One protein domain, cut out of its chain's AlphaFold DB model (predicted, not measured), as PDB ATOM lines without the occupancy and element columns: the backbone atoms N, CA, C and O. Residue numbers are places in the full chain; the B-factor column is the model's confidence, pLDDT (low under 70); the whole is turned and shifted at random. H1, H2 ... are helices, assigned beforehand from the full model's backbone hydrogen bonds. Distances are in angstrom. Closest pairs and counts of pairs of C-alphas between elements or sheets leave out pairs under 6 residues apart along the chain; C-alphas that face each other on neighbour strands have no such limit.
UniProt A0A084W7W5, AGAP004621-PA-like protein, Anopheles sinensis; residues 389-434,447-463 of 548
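This is residues 389 to 434 and 447 to 463 of the 548 residues of the protein "AGAP004621-PA-like protein" of Anopheles sinensis (UniProt A0A084W7W5). One long helix, H1, is an arm that sticks out with residues 389 to 413 from a small, loose head. The head holds the short helix H2 and the helix H3, which meet in a V near the first residues of H3. The printed part has 63 residues with three named helices, in the order H1, H2, H3, and no named strand; its class is all helix. The whole is extended, with a radius of gyration of the C-alphas of 16.8 A, and spans 52 by 29 by 17 A.

H1, residues 389 to 419, touches no helix, and its residues 389 to 413 stand free. A tight link of 4 residues joins it to H2, residues 424 to 431, yet H1 and H2 are apart. H3, residues 447 to 463, is apart from H1 too. H3 touches H2 with residues 447 to 450 alone; the closest C-alphas of the two helices, those of Leu 430 and Ser 450, are 6.7 A apart. H2 and H3 stand at a steep tilt of 44 degrees and run opposite ways. In H1 and H3 every O i to N i+4 pair is within hydrogen-bond range; in H2 3 of 4 are.

H1 begins at C-alpha 389 (106.008, 113.436, 120.813), ends at C-alpha 419 (135.027, 85.497, 140.141) and is 44.7 A long from first to last C-alpha. H2 measures 10.6 A from C-alpha 424 to C-alpha 431. H3 measures 23.9 A and ends at C-alpha 463 (138.577, 71.396, 132.651).

The two C-alphas farthest apart, those of Arg 389 and Arg 463, are 54.5 A apart. Residues 435 to 446 are not printed, and C-alphas 434 and 447 are 16.3 A apart across this cut. The mean pLDDT of the printed part is 72.6, and 34 residues are under 70, among them 416 to 434 and 456 to 463.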
ATOM      1  N   ARG A 389     105.319 113.102 119.561       90.06
ATOM      2  CA  ARG A 389     106.008 113.436 120.813       90.06
ATOM      3  C   ARG A 389     105.798 112.357 121.875       90.06
ATOM      4  O   ARG A 389     106.737 112.018 122.588       90.06
ATOM      5  N   GLN A 390     104.595 111.790 121.957       91.69
ATOM      6  CA  GLN A 390     104.315 110.641 122.823       91.69
ATOM      7  C   GLN A 390     105.109 109.408 122.383       91.69
ATOM      8  O   GLN A 390     105.715 108.751 123.224       91.69
ATOM      9  N   GLN A 391     105.181 109.139 121.076       90.75
ATOM     10  CA  GLN A 391     106.002 108.054 120.532       90.75
ATOM     11  C   GLN A 391     107.489 108.257 120.837       90.75
ATOM     12  O   GLN A 391     108.143 107.314 121.263       90.75
ATOM     13  N   THR A 392     108.036 109.467 120.681       89.81
ATOM     14  CA  THR A 392     109.446 109.722 121.018       89.81
ATOM     15  C   THR A 392     109.727 109.514 122.500       89.81
ATOM     16  O   THR A 392     110.736 108.900 122.816       89.81
ATOM     17  N   VAL A 393     108.829 109.945 123.394       92.62
ATOM     18  CA  VAL A 393     108.986 109.720 124.843       92.62
ATOM     19  C   VAL A 393     108.926 108.227 125.170       92.62
ATOM     20  O   VAL A 393     109.786 107.730 125.884       92.62
ATOM     21  N   ALA A 394     107.982 107.484 124.583       92.00
ATOM     22  CA  ALA A 394     107.902 106.035 124.771       92.00
ATOM     23  C   ALA A 394     109.174 105.317 124.285       92.00
ATOM     24  O   ALA A 394     109.700 104.451 124.977       92.00
ATOM     25  N   MET A 395     109.715 105.714 123.129       87.94
ATOM     26  CA  MET A 395     110.970 105.158 122.609       87.94
ATOM     27  C   MET A 395     112.178 105.553 123.474       87.94
ATOM     28  O   MET A 395     113.102 104.758 123.634       87.94
ATOM     29  N   GLU A 396     112.195 106.761 124.046       89.81
ATOM     30  CA  GLU A 396     113.218 107.188 125.010       89.81
ATOM     31  C   GLU A 396     113.165 106.350 126.296       89.81
ATOM     32  O   GLU A 396     114.216 105.905 126.767       89.81
ATOM     33  N   ASP A 397     111.967 106.063 126.813       90.25
ATOM     34  CA  ASP A 397     111.756 105.198 127.978       90.25
ATOM     35  C   ASP A 397     112.181 103.746 127.693       90.25
ATOM     36  O   ASP A 397     112.870 103.121 128.504       90.25
ATOM     37  N   GLU A 398     111.848 103.212 126.513       89.81
ATOM     38  CA  GLU A 398     112.297 101.888 126.069       89.81
ATOM     39  C   GLU A 398     113.824 101.818 125.940       89.81
ATOM     40  O   GLU A 398     114.445 100.858 126.407       89.81
ATOM     41  N   LEU A 399     114.455 102.843 125.363       89.06
ATOM     42  CA  LEU A 399     115.913 102.931 125.273       89.06
ATOM     43  C   LEU A 399     116.562 103.047 126.655       89.06
ATOM     44  O   LEU A 399     117.601 102.428 126.888       89.06
ATOM     45  N   ALA A 400     115.971 103.804 127.581       90.69
ATOM     46  CA  ALA A 400     116.444 103.889 128.960       90.69
ATOM     47  C   ALA A 400     116.346 102.528 129.666       90.69
ATOM     48  O   ALA A 400     117.302 102.101 130.318       90.69
ATOM     49  N   HIS A 401     115.243 101.803 129.465       90.38
ATOM     50  CA  HIS A 401     115.060 100.458 130.000       90.38
ATOM     51  C   HIS A 401     116.066  99.458 129.410       90.38
ATOM     52  O   HIS A 401     116.692  98.690 130.141       90.38
ATOM     53  N   GLN A 402     116.294  99.498 128.094       87.69
ATOM     54  CA  GLN A 402     117.301  98.666 127.433       87.69
ATOM     55  C   GLN A 402     118.721  98.991 127.907       87.69
ATOM     56  O   GLN A 402     119.505  98.070 128.125       87.69
ATOM     57  N   ARG A 403     119.053 100.273 128.118       87.62
ATOM     58  CA  ARG A 403     120.344 100.692 128.687       87.62
ATOM     59  C   ARG A 403     120.529 100.170 130.109       87.62
ATOM     60  O   ARG A 403     121.550  99.551 130.372       87.62
ATOM     61  N   ALA A 404     119.528 100.300 130.980       87.38
ATOM     62  CA  ALA A 404     119.581  99.738 132.332       87.38
ATOM     63  C   ALA A 404     119.731  98.201 132.320       87.38
ATOM     64  O   ALA A 404     120.495  97.627 133.099       87.38
ATOM     65  N   ASN A 405     119.055  97.516 131.394       89.50
ATOM     66  CA  ASN A 405     119.205  96.072 131.203       89.50
ATOM     67  C   ASN A 405     120.595  95.688 130.665       89.50
ATOM     68  O   ASN A 405     121.119  94.630 131.005       89.50
ATOM     69  N   LEU A 406     121.208  96.520 129.821       84.75
ATOM     70  CA  LEU A 406     122.587  96.316 129.383       84.75
ATOM     71  C   LEU A 406     123.572  96.569 130.520       84.75
ATOM     72  O   LEU A 406     124.467  95.755 130.701       84.75
ATOM     73  N   ASP A 407     123.384  97.615 131.322       86.19
ATOM     74  CA  ASP A 407     124.246  97.907 132.470       86.19
ATOM     75  C   ASP A 407     124.175  96.790 133.512       86.19
ATOM     76  O   ASP A 407     125.207  96.306 133.970       86.19
ATOM     77  N   THR A 408     122.981  96.280 133.821       85.50
ATOM     78  CA  THR A 408     122.841  95.106 134.699       85.50
ATOM     79  C   THR A 408     123.545  93.881 134.112       85.50
ATOM     80  O   THR A 408     124.336  93.255 134.814       85.50
ATOM     81  N   LYS A 409     123.375  93.581 132.817       82.19
ATOM     82  CA  LYS A 409     124.121  92.498 132.143       82.19
ATOM     83  C   LYS A 409     125.637  92.726 132.135       82.19
ATOM     84  O   LYS A 409     126.396  91.774 132.263       82.19
ATOM     85  N   LEU A 410     126.101  93.963 131.995       81.75
ATOM     86  CA  LEU A 410     127.523  94.292 132.053       81.75
ATOM     87  C   LEU A 410     128.063  94.114 133.471       81.75
ATOM     88  O   LEU A 410     129.116  93.509 133.625       81.75
ATOM     89  N   THR A 411     127.331  94.534 134.506       81.50
ATOM     90  CA  THR A 411     127.736  94.320 135.906       81.50
ATOM     91  C   THR A 411     127.754  92.840 136.290       81.50
ATOM     92  O   THR A 411     128.656  92.415 137.010       81.50
ATOM     93  N   THR A 412     126.828  92.016 135.781       79.44
ATOM     94  CA  THR A 412     126.873  90.562 136.009       79.44
ATOM     95  C   THR A 412     128.045  89.913 135.283       79.44
ATOM     96  O   THR A 412     128.687  89.031 135.847       79.44
ATOM     97  N   VAL A 413     128.379  90.371 134.072       78.19
ATOM     98  CA  VAL A 413     129.582  89.928 133.352       78.19
ATOM     99  C   VAL A 413     130.852  90.383 134.074       78.19
ATOM    100  O   VAL A 413     131.759  89.576 134.250       78.19
ATOM    101  N   GLU A 414     130.927  91.624 134.557       73.94
ATOM    102  CA  GLU A 414     132.055  92.113 135.360       73.94
ATOM    103  C   GLU A 414     132.216  91.300 136.655       73.94
ATOM    104  O   GLU A 414     133.337  90.923 136.997       73.94
ATOM    105  N   HIS A 415     131.115  90.952 137.327       75.00
ATOM    106  CA  HIS A 415     131.132  90.088 138.508       75.00
ATOM    107  C   HIS A 415     131.547  88.643 138.169       75.00
ATOM    108  O   HIS A 415     132.328  88.027 138.900       75.00
ATOM    109  N   ALA A 416     131.078  88.079 137.055       69.81
ATOM    110  CA  ALA A 416     131.493  86.749 136.609       69.81
ATOM    111  C   ALA A 416     132.990  86.719 136.255       69.81
ATOM    112  O   ALA A 416     133.706  85.789 136.619       69.81
ATOM    113  N   LEU A 417     133.496  87.772 135.610       66.25
ATOM    114  CA  LEU A 417     134.915  87.922 135.300       66.25
ATOM    115  C   LEU A 417     135.753  88.144 136.572       66.25
ATOM    116  O   LEU A 417     136.844  87.583 136.685       66.25
ATOM    117  N   SER A 418     135.255  88.878 137.571       69.06
ATOM    118  CA  SER A 418     135.965  89.021 138.850       69.06
ATOM    119  C   SER A 418     136.065  87.689 139.604       69.06
ATOM    120  O   SER A 418     137.109  87.400 140.185       69.06
ATOM    121  N   LEU A 419     135.030  86.841 139.542       64.94
ATOM    122  CA  LEU A 419     135.027  85.497 140.141       64.94
ATOM    123  C   LEU A 419     136.012  84.531 139.466       64.94
ATOM    124  O   LEU A 419     136.561  83.655 140.127       64.94
ATOM    125  N   VAL A 420     136.286  84.708 138.171       62.69
ATOM    126  CA  VAL A 420     137.266  83.891 137.428       62.69
ATOM    127  C   VAL A 420     138.712  84.416 137.601       62.69
ATOM    128  O   VAL A 420     139.664  83.836 137.075       62.69
ATOM    129  N   GLY A 421     138.922  85.485 138.383       59.69
ATOM    130  CA  GLY A 421     140.251  86.052 138.639       59.69
ATOM    131  C   GLY A 421     140.830  86.801 137.433       59.69
ATOM    132  O   GLY A 421     142.027  86.705 137.151       59.69
ATOM    133  N   TYR A 422     139.985  87.516 136.682       58.41
ATOM    134  CA  TYR A 422     140.410  88.326 135.537       58.41
ATOM    135  C   TYR A 422     141.046  89.659 135.955       58.41
ATOM    136  O   TYR A 422     140.422  90.483 136.620       58.41
ATOM    137  N   ASN A 423     142.251  89.942 135.449       58.66
ATOM    138  CA  ASN A 423     142.869  91.268 135.552       58.66
ATOM    139  C   ASN A 423     142.336  92.195 134.450       58.66
ATOM    140  O   ASN A 423     142.743  92.090 133.290       58.66
ATOM    141  N   ARG A 424     141.461  93.134 134.842       59.00
ATOM    142  CA  ARG A 424     140.850  94.181 133.996       59.00
ATOM    143  C   ARG A 424     141.880  94.926 133.132       59.00
ATOM    144  O   ARG A 424     141.623  95.213 131.968       59.00
ATOM    145  N   GLU A 425     143.075  95.153 133.665       59.53
ATOM    146  CA  GLU A 425     144.167  95.882 133.010       59.53
ATOM    147  C   GLU A 425     144.768  95.143 131.801       59.53
ATOM    148  O   GLU A 425     145.106  95.773 130.803       59.53
ATOM    149  N   LYS A 426     144.838  93.804 131.841       60.62
ATOM    150  CA  LYS A 426     145.498  92.985 130.804       60.62
ATOM    151  C   LYS A 426     144.641  92.806 129.546       60.62
ATOM    152  O   LYS A 426     145.168  92.566 128.464       60.62
ATOM    153  N   ILE A 427     143.320  92.918 129.689       60.00
ATOM    154  CA  ILE A 427     142.365  92.904 128.571       60.00
ATOM    155  C   ILE A 427     142.095  94.324 128.078       60.00
ATOM    156  O   ILE A 427     141.992  94.514 126.872       60.00
ATOM    157  N   LEU A 428     142.080  95.337 128.956       58.44
ATOM    158  CA  LEU A 428     142.053  96.736 128.516       58.44
ATOM    159  C   LEU A 428     143.262  97.074 127.638       58.44
ATOM    160  O   LEU A 428     143.061  97.711 126.615       58.44
ATOM    161  N   SER A 429     144.459  96.560 127.944       61.25
ATOM    162  CA  SER A 429     145.639  96.699 127.074       61.25
ATOM    163  C   SER A 429     145.555  95.918 125.752       61.25
ATOM    164  O   SER A 429     146.321  96.188 124.832       61.25
ATOM    165  N   LEU A 430     144.677  94.912 125.665       57.53
ATOM    166  CA  LEU A 430     144.426  94.129 124.444       57.53
ATOM    167  C   LEU A 430     143.262  94.697 123.613       57.53
ATOM    168  O   LEU A 430     143.230  94.493 122.403       57.53
ATOM    169  N   MET A 431     142.313  95.392 124.247       52.03
ATOM    170  CA  MET A 431     141.162  96.023 123.593       52.03
ATOM    171  C   MET A 431     141.416  97.481 123.203       52.03
ATOM    172  O   MET A 431     140.826  97.961 122.239       52.03
ATOM    173  N   ALA A 432     142.285  98.177 123.932       53.09
ATOM    174  CA  ALA A 432     142.742  99.520 123.630       53.09
ATOM    175  C   ALA A 432     144.271  99.555 123.759       53.09
ATOM    176  O   ALA A 432     144.836  99.140 124.772       53.09
ATOM    177  N   GLY A 433     144.956 100.088 122.745       55.44
ATOM    178  CA  GLY A 433     146.315 100.594 122.951       55.44
ATOM    179  C   GLY A 433     146.333 101.633 124.090       55.44
ATOM    180  O   GLY A 433     145.271 102.079 124.522       55.44
ATOM    181  N   PRO A 434     147.509 102.049 124.590       49.62
ATOM    182  CA  PRO A 434     147.684 102.743 125.876       49.62
ATOM    183  C   PRO A 434     147.042 104.147 126.008       49.62
ATOM    184  O   PRO A 434     147.330 104.858 126.965       49.62
ATOM    185  N   LEU A 447     138.625  92.073 119.087       63.50
ATOM    186  CA  LEU A 447     137.515  91.557 119.877       63.50
ATOM    187  C   LEU A 447     137.535  90.023 119.898       63.50
ATOM    188  O   LEU A 447     137.529  89.429 120.975       63.50
ATOM    189  N   LYS A 448     137.716  89.382 118.737       68.56
ATOM    190  CA  LYS A 448     137.900  87.924 118.624       68.56
ATOM    191  C   LYS A 448     139.121  87.411 119.386       68.56
ATOM    192  O   LYS A 448     139.034  86.371 120.029       68.56
ATOM    193  N   MET A 449     140.238  88.138 119.381       65.81
ATOM    194  CA  MET A 449     141.437  87.757 120.140       65.81
ATOM    195  C   MET A 449     141.235  87.851 121.658       65.81
ATOM    196  O   MET A 449     141.676  86.963 122.392       65.81
ATOM    197  N   SER A 450     140.537  88.885 122.133       62.59
ATOM    198  CA  SER A 450     140.189  89.023 123.552       62.59
ATOM    199  C   SER A 450     139.184  87.954 124.007       62.59
ATOM    200  O   SER A 450     139.383  87.335 125.053       62.59
ATOM    201  N   LEU A 451     138.179  87.648 123.177       66.94
ATOM    202  CA  LEU A 451     137.220  86.569 123.417       66.94
ATOM    203  C   LEU A 451     137.900  85.198 123.409       66.94
ATOM    204  O   LEU A 451     137.662  84.420 124.320       66.94
ATOM    205  N   ALA A 452     138.825  84.927 122.483       70.81
ATOM    206  CA  ALA A 452     139.581  83.673 122.456       70.81
ATOM    207  C   ALA A 452     140.490  83.498 123.690       70.81
ATOM    208  O   ALA A 452     140.706  82.380 124.162       70.81
ATOM    209  N   ALA A 453     141.042  84.587 124.237       66.75
ATOM    210  CA  ALA A 453     141.809  84.545 125.484       66.75
ATOM    211  C   ALA A 453     140.908  84.286 126.704       66.75
ATOM    212  O   ALA A 453     141.300  83.537 127.605       66.75
ATOM    213  N   ILE A 454     139.702  84.864 126.716       66.62
ATOM    214  CA  ILE A 454     138.678  84.595 127.729       66.62
ATOM    215  C   ILE A 454     138.237  83.127 127.648       66.62
ATOM    216  O   ILE A 454     138.288  82.411 128.644       66.62
ATOM    217  N   GLU A 455     137.911  82.656 126.449       71.88
ATOM    218  CA  GLU A 455     137.453  81.300 126.158       71.88
ATOM    219  C   GLU A 455     138.481  80.243 126.575       71.88
ATOM    220  O   GLU A 455     138.130  79.288 127.257       71.88
ATOM    221  N   ARG A 456     139.778  80.441 126.297       69.31
ATOM    222  CA  ARG A 456     140.836  79.522 126.767       69.31
ATOM    223  C   ARG A 456     140.929  79.435 128.292       69.31
ATOM    224  O   ARG A 456     141.285  78.379 128.814       69.31
ATOM    225  N   ARG A 457     140.644  80.521 129.017       64.06
ATOM    226  CA  ARG A 457     140.707  80.550 130.489       64.06
ATOM    227  C   ARG A 457     139.451  79.949 131.119       64.06
ATOM    228  O   ARG A 457     139.574  79.184 132.071       64.06
ATOM    229  N   VAL A 458     138.278  80.219 130.546       63.19
ATOM    230  CA  VAL A 458     137.014  79.568 130.921       63.19
ATOM    231  C   VAL A 458     137.078  78.068 130.623       63.19
ATOM    232  O   VAL A 458     136.754  77.274 131.494       63.19
ATOM    233  N   LEU A 459     137.614  77.651 129.471       66.38
ATOM    234  CA  LEU A 459     137.856  76.239 129.150       66.38
ATOM    235  C   LEU A 459     138.862  75.580 130.103       66.38
ATOM    236  O   LEU A 459     138.720  74.400 130.408       66.38
ATOM    237  N   ALA A 460     139.859  76.311 130.608       62.69
ATOM    238  CA  ALA A 460     140.762  75.796 131.638       62.69
ATOM    239  C   ALA A 460     140.043  75.584 132.984       62.69
ATOM    240  O   ALA A 460     140.289  74.577 133.638       62.69
ATOM    241  N   MET A 461     139.123  76.476 133.367       58.81
ATOM    242  CA  MET A 461     138.278  76.326 134.562       58.81
ATOM    243  C   MET A 461     137.234  75.217 134.402       58.81
ATOM    244  O   MET A 461     137.049  74.440 135.326       58.81
ATOM    245  N   ILE A 462     136.611  75.080 133.227       59.25
ATOM    246  CA  ILE A 462     135.704  73.967 132.914       59.25
ATOM    247  C   ILE A 462     136.472  72.647 132.946       59.25
ATOM    248  O   ILE A 462     135.957  71.681 133.477       59.25
ATOM    249  N   ARG A 463     137.727  72.591 132.484       56.97
ATOM    250  CA  ARG A 463     138.577  71.396 132.651       56.97
ATOM    251  C   ARG A 463     138.943  71.105 134.110       56.97
ATOM    252  O   ARG A 463     139.211  69.952 134.420       56.97
TER     253      ARG A 463